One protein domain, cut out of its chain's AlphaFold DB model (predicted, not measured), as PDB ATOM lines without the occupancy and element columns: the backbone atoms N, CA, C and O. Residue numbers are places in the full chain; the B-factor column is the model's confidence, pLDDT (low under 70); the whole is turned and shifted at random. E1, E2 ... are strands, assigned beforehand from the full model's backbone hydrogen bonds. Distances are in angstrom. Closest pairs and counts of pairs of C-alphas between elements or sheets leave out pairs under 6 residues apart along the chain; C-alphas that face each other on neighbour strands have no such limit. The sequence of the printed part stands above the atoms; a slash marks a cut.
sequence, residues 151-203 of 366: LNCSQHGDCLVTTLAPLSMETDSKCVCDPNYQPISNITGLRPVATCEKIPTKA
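This is residues 151 to 203 of the 366 residues of the protein "Hypothetical protein" of Hanusia phi (UniProt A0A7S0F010). With little regular structure, two small hairpins, E1 with E2 and E3 with E4, follow each other along an elongated outline; the E1 to E2 loop makes one far end and the tail after E4 the other. The printed part has 53 residues, 16 of them in four named strands, E1 to E4 in chain order, both sheets antiparallel, class all strand. It is only just loose, close to compact: radius of gyration of the C-alphas 12.4 A, spans 45 by 23 by 18 A.

Look first at E1, residues 157 to 161, and E2, residues 173 to 177, an antiparallel hairpin at 153 degrees; N 160 and O 174 are within hydrogen-bond range, 2.8 A. E3, residues 181 to 183, and E4, residues 196 to 198, form an antiparallel hairpin at 141 degrees, with N 182 and O 197 within range, 2.9 A. The closest C-alphas of E2 and E4, Cys 177 and Cys 196, are 5.7 A apart.

Find C-alpha 157 at (-9.998, 218.803, 2.493), where E1 begins its 12.7 A; E2 spans 12.3 A, E3 6.9 A and E4 6.7 A, to C-alpha 198 at (-17.633, 215.367, -4.768).

The printed part has no cut. Links E1 to E2 and E3 to E4 are long. Confidence is under 70 at residues 162 to 172, 185 to 194 and 203.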
ATOM      1  N   LEU A 151     -13.815 226.971   5.881       82.75
ATOM      2  CA  LEU A 151     -13.966 228.197   5.097       82.75
ATOM      3  C   LEU A 151     -13.534 228.017   3.641       82.75
ATOM      4  O   LEU A 151     -14.235 228.470   2.740       82.75
ATOM      5  N   ASN A 152     -12.405 227.341   3.406       81.50
ATOM      6  CA  ASN A 152     -11.770 227.351   2.086       81.50
ATOM      7  C   ASN A 152     -11.924 226.032   1.332       81.50
ATOM      8  O   ASN A 152     -11.991 226.061   0.111       81.50
ATOM      9  N   CYS A 153     -12.021 224.898   2.035       86.75
ATOM     10  CA  CYS A 153     -12.067 223.569   1.414       86.75
ATOM     11  C   CYS A 153     -13.439 222.886   1.534       86.75
ATOM     12  O   CYS A 153     -13.534 221.666   1.401       86.75
ATOM     13  N   SER A 154     -14.505 223.652   1.803       86.81
ATOM     14  CA  SER A 154     -15.887 223.150   1.887       86.81
ATOM     15  C   SER A 154     -16.051 221.949   2.833       86.81
ATOM     16  O   SER A 154     -16.824 221.043   2.543       86.81
ATOM     17  N   GLN A 155     -15.293 221.915   3.937       88.12
ATOM     18  CA  GLN A 155     -15.222 220.806   4.907       88.12
ATOM     19  C   GLN A 155     -14.633 219.486   4.371       88.12
ATOM     20  O   GLN A 155     -14.517 218.511   5.119       88.12
ATOM     21  N   HIS A 156     -14.186 219.460   3.115       87.50
ATOM     22  CA  HIS A 156     -13.784 218.255   2.391       87.50
ATOM     23  C   HIS A 156     -12.324 218.270   1.933       87.50
ATOM     24  O   HIS A 156     -11.999 217.763   0.859       87.50
ATOM     25  N   GLY A 157     -11.434 218.850   2.736       86.56
ATOM     26  CA  GLY A 157      -9.998 218.803   2.493       86.56
ATOM     27  C   GLY A 157      -9.178 219.599   3.497       86.56
ATOM     28  O   GLY A 157      -9.720 220.365   4.296       86.56
ATOM     29  N   ASP A 158      -7.863 219.439   3.406       87.88
ATOM     30  CA  ASP A 158      -6.893 220.210   4.174       87.88
ATOM     31  C   ASP A 158      -6.356 221.365   3.324       87.88
ATOM     32  O   ASP A 158      -5.934 221.196   2.177       87.88
ATOM     33  N   CYS A 159      -6.395 222.568   3.894       85.88
ATOM     34  CA  CYS A 159      -5.929 223.783   3.241       85.88
ATOM     35  C   CYS A 159      -4.396 223.835   3.344       85.88
ATOM     36  O   CYS A 159      -3.846 224.024   4.428       85.88
ATOM     37  N   LEU A 160      -3.696 223.638   2.223       84.50
ATOM     38  CA  LEU A 160      -2.242 223.734   2.139       84.50
ATOM     39  C   LEU A 160      -1.840 225.035   1.449       84.50
ATOM     40  O   LEU A 160      -2.197 225.310   0.300       84.50
ATOM     41  N   VAL A 161      -1.026 225.821   2.148       77.00
ATOM     42  CA  VAL A 161      -0.365 226.988   1.569       77.00
ATOM     43  C   VAL A 161       0.958 226.517   0.972       77.00
ATOM     44  O   VAL A 161       1.954 226.358   1.674       77.00
ATOM     45  N   THR A 162       0.983 226.251  -0.334       67.94
ATOM     46  CA  THR A 162       2.234 225.942  -1.043       67.94
ATOM     47  C   THR A 162       3.017 227.229  -1.300       67.94
ATOM     48  O   THR A 162       2.984 227.796  -2.389       67.94
ATOM     49  N   THR A 163       3.739 227.709  -0.289       58.69
ATOM     50  CA  THR A 163       4.738 228.773  -0.445       58.69
ATOM     51  C   THR A 163       5.955 228.224  -1.188       58.69
ATOM     52  O   THR A 163       6.882 227.716  -0.564       58.69
ATOM     53  N   LEU A 164       5.964 228.284  -2.521       53.78
ATOM     54  CA  LEU A 164       7.155 227.916  -3.308       53.78
ATOM     55  C   LEU A 164       7.717 229.059  -4.155       53.78
ATOM     56  O   LEU A 164       8.833 228.944  -4.650       53.78
ATOM     57  N   ALA A 165       7.020 230.190  -4.253       49.69
ATOM     58  CA  ALA A 165       7.577 231.394  -4.851       49.69
ATOM     59  C   ALA A 165       7.683 232.495  -3.784       49.69
ATOM     60  O   ALA A 165       6.665 233.106  -3.451       49.69
ATOM     61  N   PRO A 166       8.887 232.805  -3.262       49.88
ATOM     62  CA  PRO A 166       9.087 233.946  -2.359       49.88
ATOM     63  C   PRO A 166       8.701 235.302  -2.991       49.88
ATOM     64  O   PRO A 166       8.618 236.303  -2.287       49.88
ATOM     65  N   LEU A 167       8.404 235.330  -4.295       49.41
ATOM     66  CA  LEU A 167       8.212 236.543  -5.090       49.41
ATOM     67  C   LEU A 167       6.791 236.745  -5.648       49.41
ATOM     68  O   LEU A 167       6.529 237.810  -6.190       49.41
ATOM     69  N   SER A 168       5.851 235.797  -5.522       44.59
ATOM     70  CA  SER A 168       4.518 235.990  -6.128       44.59
ATOM     71  C   SER A 168       3.510 236.615  -5.158       44.59
ATOM     72  O   SER A 168       3.354 236.160  -4.019       44.59
ATOM     73  N   MET A 169       2.816 237.669  -5.601       52.59
ATOM     74  CA  MET A 169       1.626 238.230  -4.939       52.59
ATOM     75  C   MET A 169       0.447 237.241  -4.899       52.59
ATOM     76  O   MET A 169      -0.506 237.459  -4.153       52.59
ATOM     77  N   GLU A 170       0.535 236.135  -5.636       56.81
ATOM     78  CA  GLU A 170      -0.427 235.038  -5.616       56.81
ATOM     79  C   GLU A 170       0.040 233.972  -4.624       56.81
ATOM     80  O   GLU A 170       0.812 233.065  -4.939       56.81
ATOM     81  N   THR A 171      -0.404 234.090  -3.372       60.25
ATOM     82  CA  THR A 171      -0.417 232.924  -2.488       60.25
ATOM     83  C   THR A 171      -1.538 232.008  -2.961       60.25
ATOM     84  O   THR A 171      -2.683 232.179  -2.542       60.25
ATOM     85  N   ASP A 172      -1.218 231.065  -3.843       66.25
ATOM     86  CA  ASP A 172      -2.153 230.012  -4.228       66.25
ATOM     87  C   ASP A 172      -2.395 229.090  -3.028       66.25
ATOM     88  O   ASP A 172      -1.546 228.274  -2.649       66.25
ATOM     89  N   SER A 173      -3.568 229.224  -2.411       73.12
ATOM     90  CA  SER A 173      -4.082 228.233  -1.472       73.12
ATOM     91  C   SER A 173      -4.588 227.032  -2.265       73.12
ATOM     92  O   SER A 173      -5.521 227.159  -3.060       73.12
ATOM     93  N   LYS A 174      -3.991 225.858  -2.047       82.62
ATOM     94  CA  LYS A 174      -4.478 224.600  -2.622       82.62
ATOM     95  C   LYS A 174      -5.190 223.805  -1.537       82.62
ATOM     96  O   LYS A 174      -4.657 223.627  -0.448       82.62
ATOM     97  N   CYS A 175      -6.376 223.296  -1.842       87.50
ATOM     98  CA  CYS A 175      -7.038 222.317  -0.988       87.50
ATOM     99  C   CYS A 175      -6.625 220.908  -1.415       87.50
ATOM    100  O   CYS A 175      -6.779 220.529  -2.579       87.50
ATOM    101  N   VAL A 176      -6.103 220.129  -0.471       90.88
ATOM    102  CA  VAL A 176      -5.934 218.684  -0.635       90.88
ATOM    103  C   VAL A 176      -7.235 218.034  -0.211       90.88
ATOM    104  O   VAL A 176      -7.527 217.935   0.977       90.88
ATOM    105  N   CYS A 177      -8.047 217.661  -1.193       91.81
ATOM    106  CA  CYS A 177      -9.385 217.150  -0.944       91.81
ATOM    107  C   CYS A 177      -9.381 215.731  -0.348       91.81
ATOM    108  O   CYS A 177      -8.505 214.918  -0.653       91.81
ATOM    109  N   ASP A 178     -10.396 215.431   0.466       93.44
ATOM    110  CA  ASP A 178     -10.652 214.100   1.024       93.44
ATOM    111  C   ASP A 178     -10.848 213.042  -0.088       93.44
ATOM    112  O   ASP A 178     -11.232 213.371  -1.221       93.44
ATOM    113  N   PRO A 179     -10.691 211.738   0.216       90.88
ATOM    114  CA  PRO A 179     -11.050 210.673  -0.714       90.88
ATOM    115  C   PRO A 179     -12.492 210.846  -1.225       90.88
ATOM    116  O   PRO A 179     -13.420 210.999  -0.431       90.88
ATOM    117  N   ASN A 180     -12.680 210.757  -2.548       90.25
ATOM    118  CA  ASN A 180     -13.925 211.011  -3.309       90.25
ATOM    119  C   ASN A 180     -14.220 212.472  -3.688       90.25
ATOM    120  O   ASN A 180     -15.253 212.725  -4.313       90.25
ATOM    121  N   TYR A 181     -13.325 213.407  -3.380       91.75
ATOM    122  CA  TYR A 181     -13.439 214.803  -3.791       91.75
ATOM    123  C   TYR A 181     -12.303 215.174  -4.752       91.75
ATOM    124  O   TYR A 181     -11.198 214.638  -4.662       91.75
ATOM    125  N   GLN A 182     -12.581 216.063  -5.705       89.88
ATOM    126  CA  GLN A 182     -11.586 216.624  -6.622       89.88
ATOM    127  C   GLN A 182     -11.555 218.150  -6.498       89.88
ATOM    128  O   GLN A 182     -12.610 218.768  -6.331       89.88
ATOM    129  N   PRO A 183     -10.364 218.769  -6.578       87.12
ATOM    130  CA  PRO A 183     -10.250 220.218  -6.585       87.12
ATOM    131  C   PRO A 183     -10.768 220.768  -7.919       87.12
ATOM    132  O   PRO A 183     -10.305 220.356  -8.986       87.12
ATOM    133  N   ILE A 184     -11.696 221.722  -7.873       83.44
ATOM    134  CA  ILE A 184     -12.107 222.464  -9.070       83.44
ATOM    135  C   ILE A 184     -11.119 223.616  -9.267       83.44
ATOM    136  O   ILE A 184     -11.186 224.628  -8.574       83.44
ATOM    137  N   SER A 185     -10.193 223.491 -10.216       69.62
ATOM    138  CA  SER A 185      -9.171 224.521 -10.462       69.62
ATOM    139  C   SER A 185      -9.558 225.564 -11.517       69.62
ATOM    140  O   SER A 185      -8.707 226.349 -11.914       69.62
ATOM    141  N   ASN A 186     -10.794 225.557 -12.034       59.16
ATOM    142  CA  ASN A 186     -11.068 226.141 -13.354       59.16
ATOM    143  C   ASN A 186     -12.309 227.043 -13.440       59.16
ATOM    144  O   ASN A 186     -13.037 227.010 -14.429       59.16
ATOM    145  N   ILE A 187     -12.550 227.875 -12.422       60.66
ATOM    146  CA  ILE A 187     -13.503 228.987 -12.553       60.66
ATOM    147  C   ILE A 187     -12.699 230.222 -12.958       60.66
ATOM    148  O   ILE A 187     -12.197 230.976 -12.129       60.66
ATOM    149  N   THR A 188     -12.520 230.385 -14.266       55.91
ATOM    150  CA  THR A 188     -11.859 231.542 -14.871       55.91
ATOM    151  C   THR A 188     -12.607 232.823 -14.495       55.91
ATOM    152  O   THR A 188     -13.657 233.110 -15.068       55.91
ATOM    153  N   GLY A 189     -12.089 233.604 -13.543       54.69
ATOM    154  CA  GLY A 189     -12.378 235.041 -13.513       54.69
ATOM    155  C   GLY A 189     -12.453 235.733 -12.157       54.69
ATOM    156  O   GLY A 189     -12.069 236.894 -12.090       54.69
ATOM    157  N   LEU A 190     -12.915 235.101 -11.074       50.62
ATOM    158  CA  LEU A 190     -13.172 235.836  -9.824       50.62
ATOM    159  C   LEU A 190     -12.888 234.974  -8.585       50.62
ATOM    160  O   LEU A 190     -13.765 234.291  -8.072       50.62
ATOM    161  N   ARG A 191     -11.654 235.115  -8.085       55.66
ATOM    162  CA  ARG A 191     -11.081 234.570  -6.837       55.66
ATOM    163  C   ARG A 191     -10.868 233.043  -6.789       55.66
ATOM    164  O   ARG A 191     -11.809 232.278  -6.973       55.66
ATOM    165  N   PRO A 192      -9.647 232.587  -6.448       53.66
ATOM    166  CA  PRO A 192      -9.314 231.173  -6.322       53.66
ATOM    167  C   PRO A 192      -9.799 230.635  -4.971       53.66
ATOM    168  O   PRO A 192      -9.008 230.396  -4.063       53.66
ATOM    169  N   VAL A 193     -11.109 230.460  -4.793       61.31
ATOM    170  CA  VAL A 193     -11.585 229.617  -3.688       61.31
ATOM    171  C   VAL A 193     -11.509 228.179  -4.183       61.31
ATOM    172  O   VAL A 193     -12.328 227.744  -4.992       61.31
ATOM    173  N   ALA A 194     -10.469 227.465  -3.755       67.31
ATOM    174  CA  ALA A 194     -10.257 226.066  -4.099       67.31
ATOM    175  C   ALA A 194     -11.333 225.198  -3.431       67.31
ATOM    176  O   ALA A 194     -11.145 224.689  -2.334       67.31
ATOM    177  N   THR A 195     -12.481 225.028  -4.081       81.38
ATOM    178  CA  THR A 195     -13.543 224.163  -3.558       81.38
ATOM    179  C   THR A 195     -13.276 222.703  -3.915       81.38
ATOM    180  O   THR A 195     -12.791 222.373  -5.004       81.38
ATOM    181  N   CYS A 196     -13.581 221.823  -2.966       87.19
ATOM    182  CA  CYS A 196     -13.552 220.380  -3.159       87.19
ATOM    183  C   CYS A 196     -14.955 219.919  -3.550       87.19
ATOM    184  O   CYS A 196     -15.875 219.960  -2.733       87.19
ATOM    185  N   GLU A 197     -15.128 219.466  -4.792       90.19
ATOM    186  CA  GLU A 197     -16.401 218.923  -5.263       90.19
ATOM    187  C   GLU A 197     -16.368 217.402  -5.239       90.19
ATOM    188  O   GLU A 197     -15.375 216.761  -5.594       90.19
ATOM    189  N   LYS A 198     -17.473 216.813  -4.782       89.38
ATOM    190  CA  LYS A 198     -17.633 215.367  -4.768       89.38
ATOM    191  C   LYS A 198     -17.602 214.882  -6.208       89.38
ATOM    192  O   LYS A 198     -18.464 215.258  -6.998       89.38
ATOM    193  N   ILE A 199     -16.655 214.004  -6.529       84.69
ATOM    194  CA  ILE A 199     -16.596 213.376  -7.847       84.69
ATOM    195  C   ILE A 199     -17.944 212.681  -8.033       84.69
ATOM    196  O   ILE A 199     -18.263 211.789  -7.232       84.69
ATOM    197  N   PRO A 200     -18.761 213.056  -9.037       79.50
ATOM    198  CA  PRO A 200     -19.959 212.304  -9.322       79.50
ATOM    199  C   PRO A 200     -19.471 210.914  -9.691       79.50
ATOM    200  O   PRO A 200     -18.884 210.693 -10.753       79.50
ATOM    201  N   THR A 201     -19.649 209.965  -8.772       81.12
ATOM    202  CA  THR A 201     -19.446 208.557  -9.063       81.12
ATOM    203  C   THR A 201     -20.414 208.287 -10.194       81.12
ATOM    204  O   THR A 201     -21.618 208.228  -9.937       81.12
ATOM    205  N   LYS A 202     -19.918 208.256 -11.443       72.38
ATOM    206  CA  LYS A 202     -20.740 207.988 -12.624       72.38
ATOM    207  C   LYS A 202     -21.619 206.825 -12.229       72.38
ATOM    208  O   LYS A 202     -21.072 205.777 -11.874       72.38
ATOM    209  N   ALA A 203     -22.932 207.052 -12.166       69.00
ATOM    210  CA  ALA A 203     -23.858 206.010 -11.783       69.00
ATOM    211  C   ALA A 203     -23.550 204.856 -12.729       69.00
ATOM    212  O   ALA A 203     -23.720 204.979 -13.944       69.00
TER     213      ALA A 203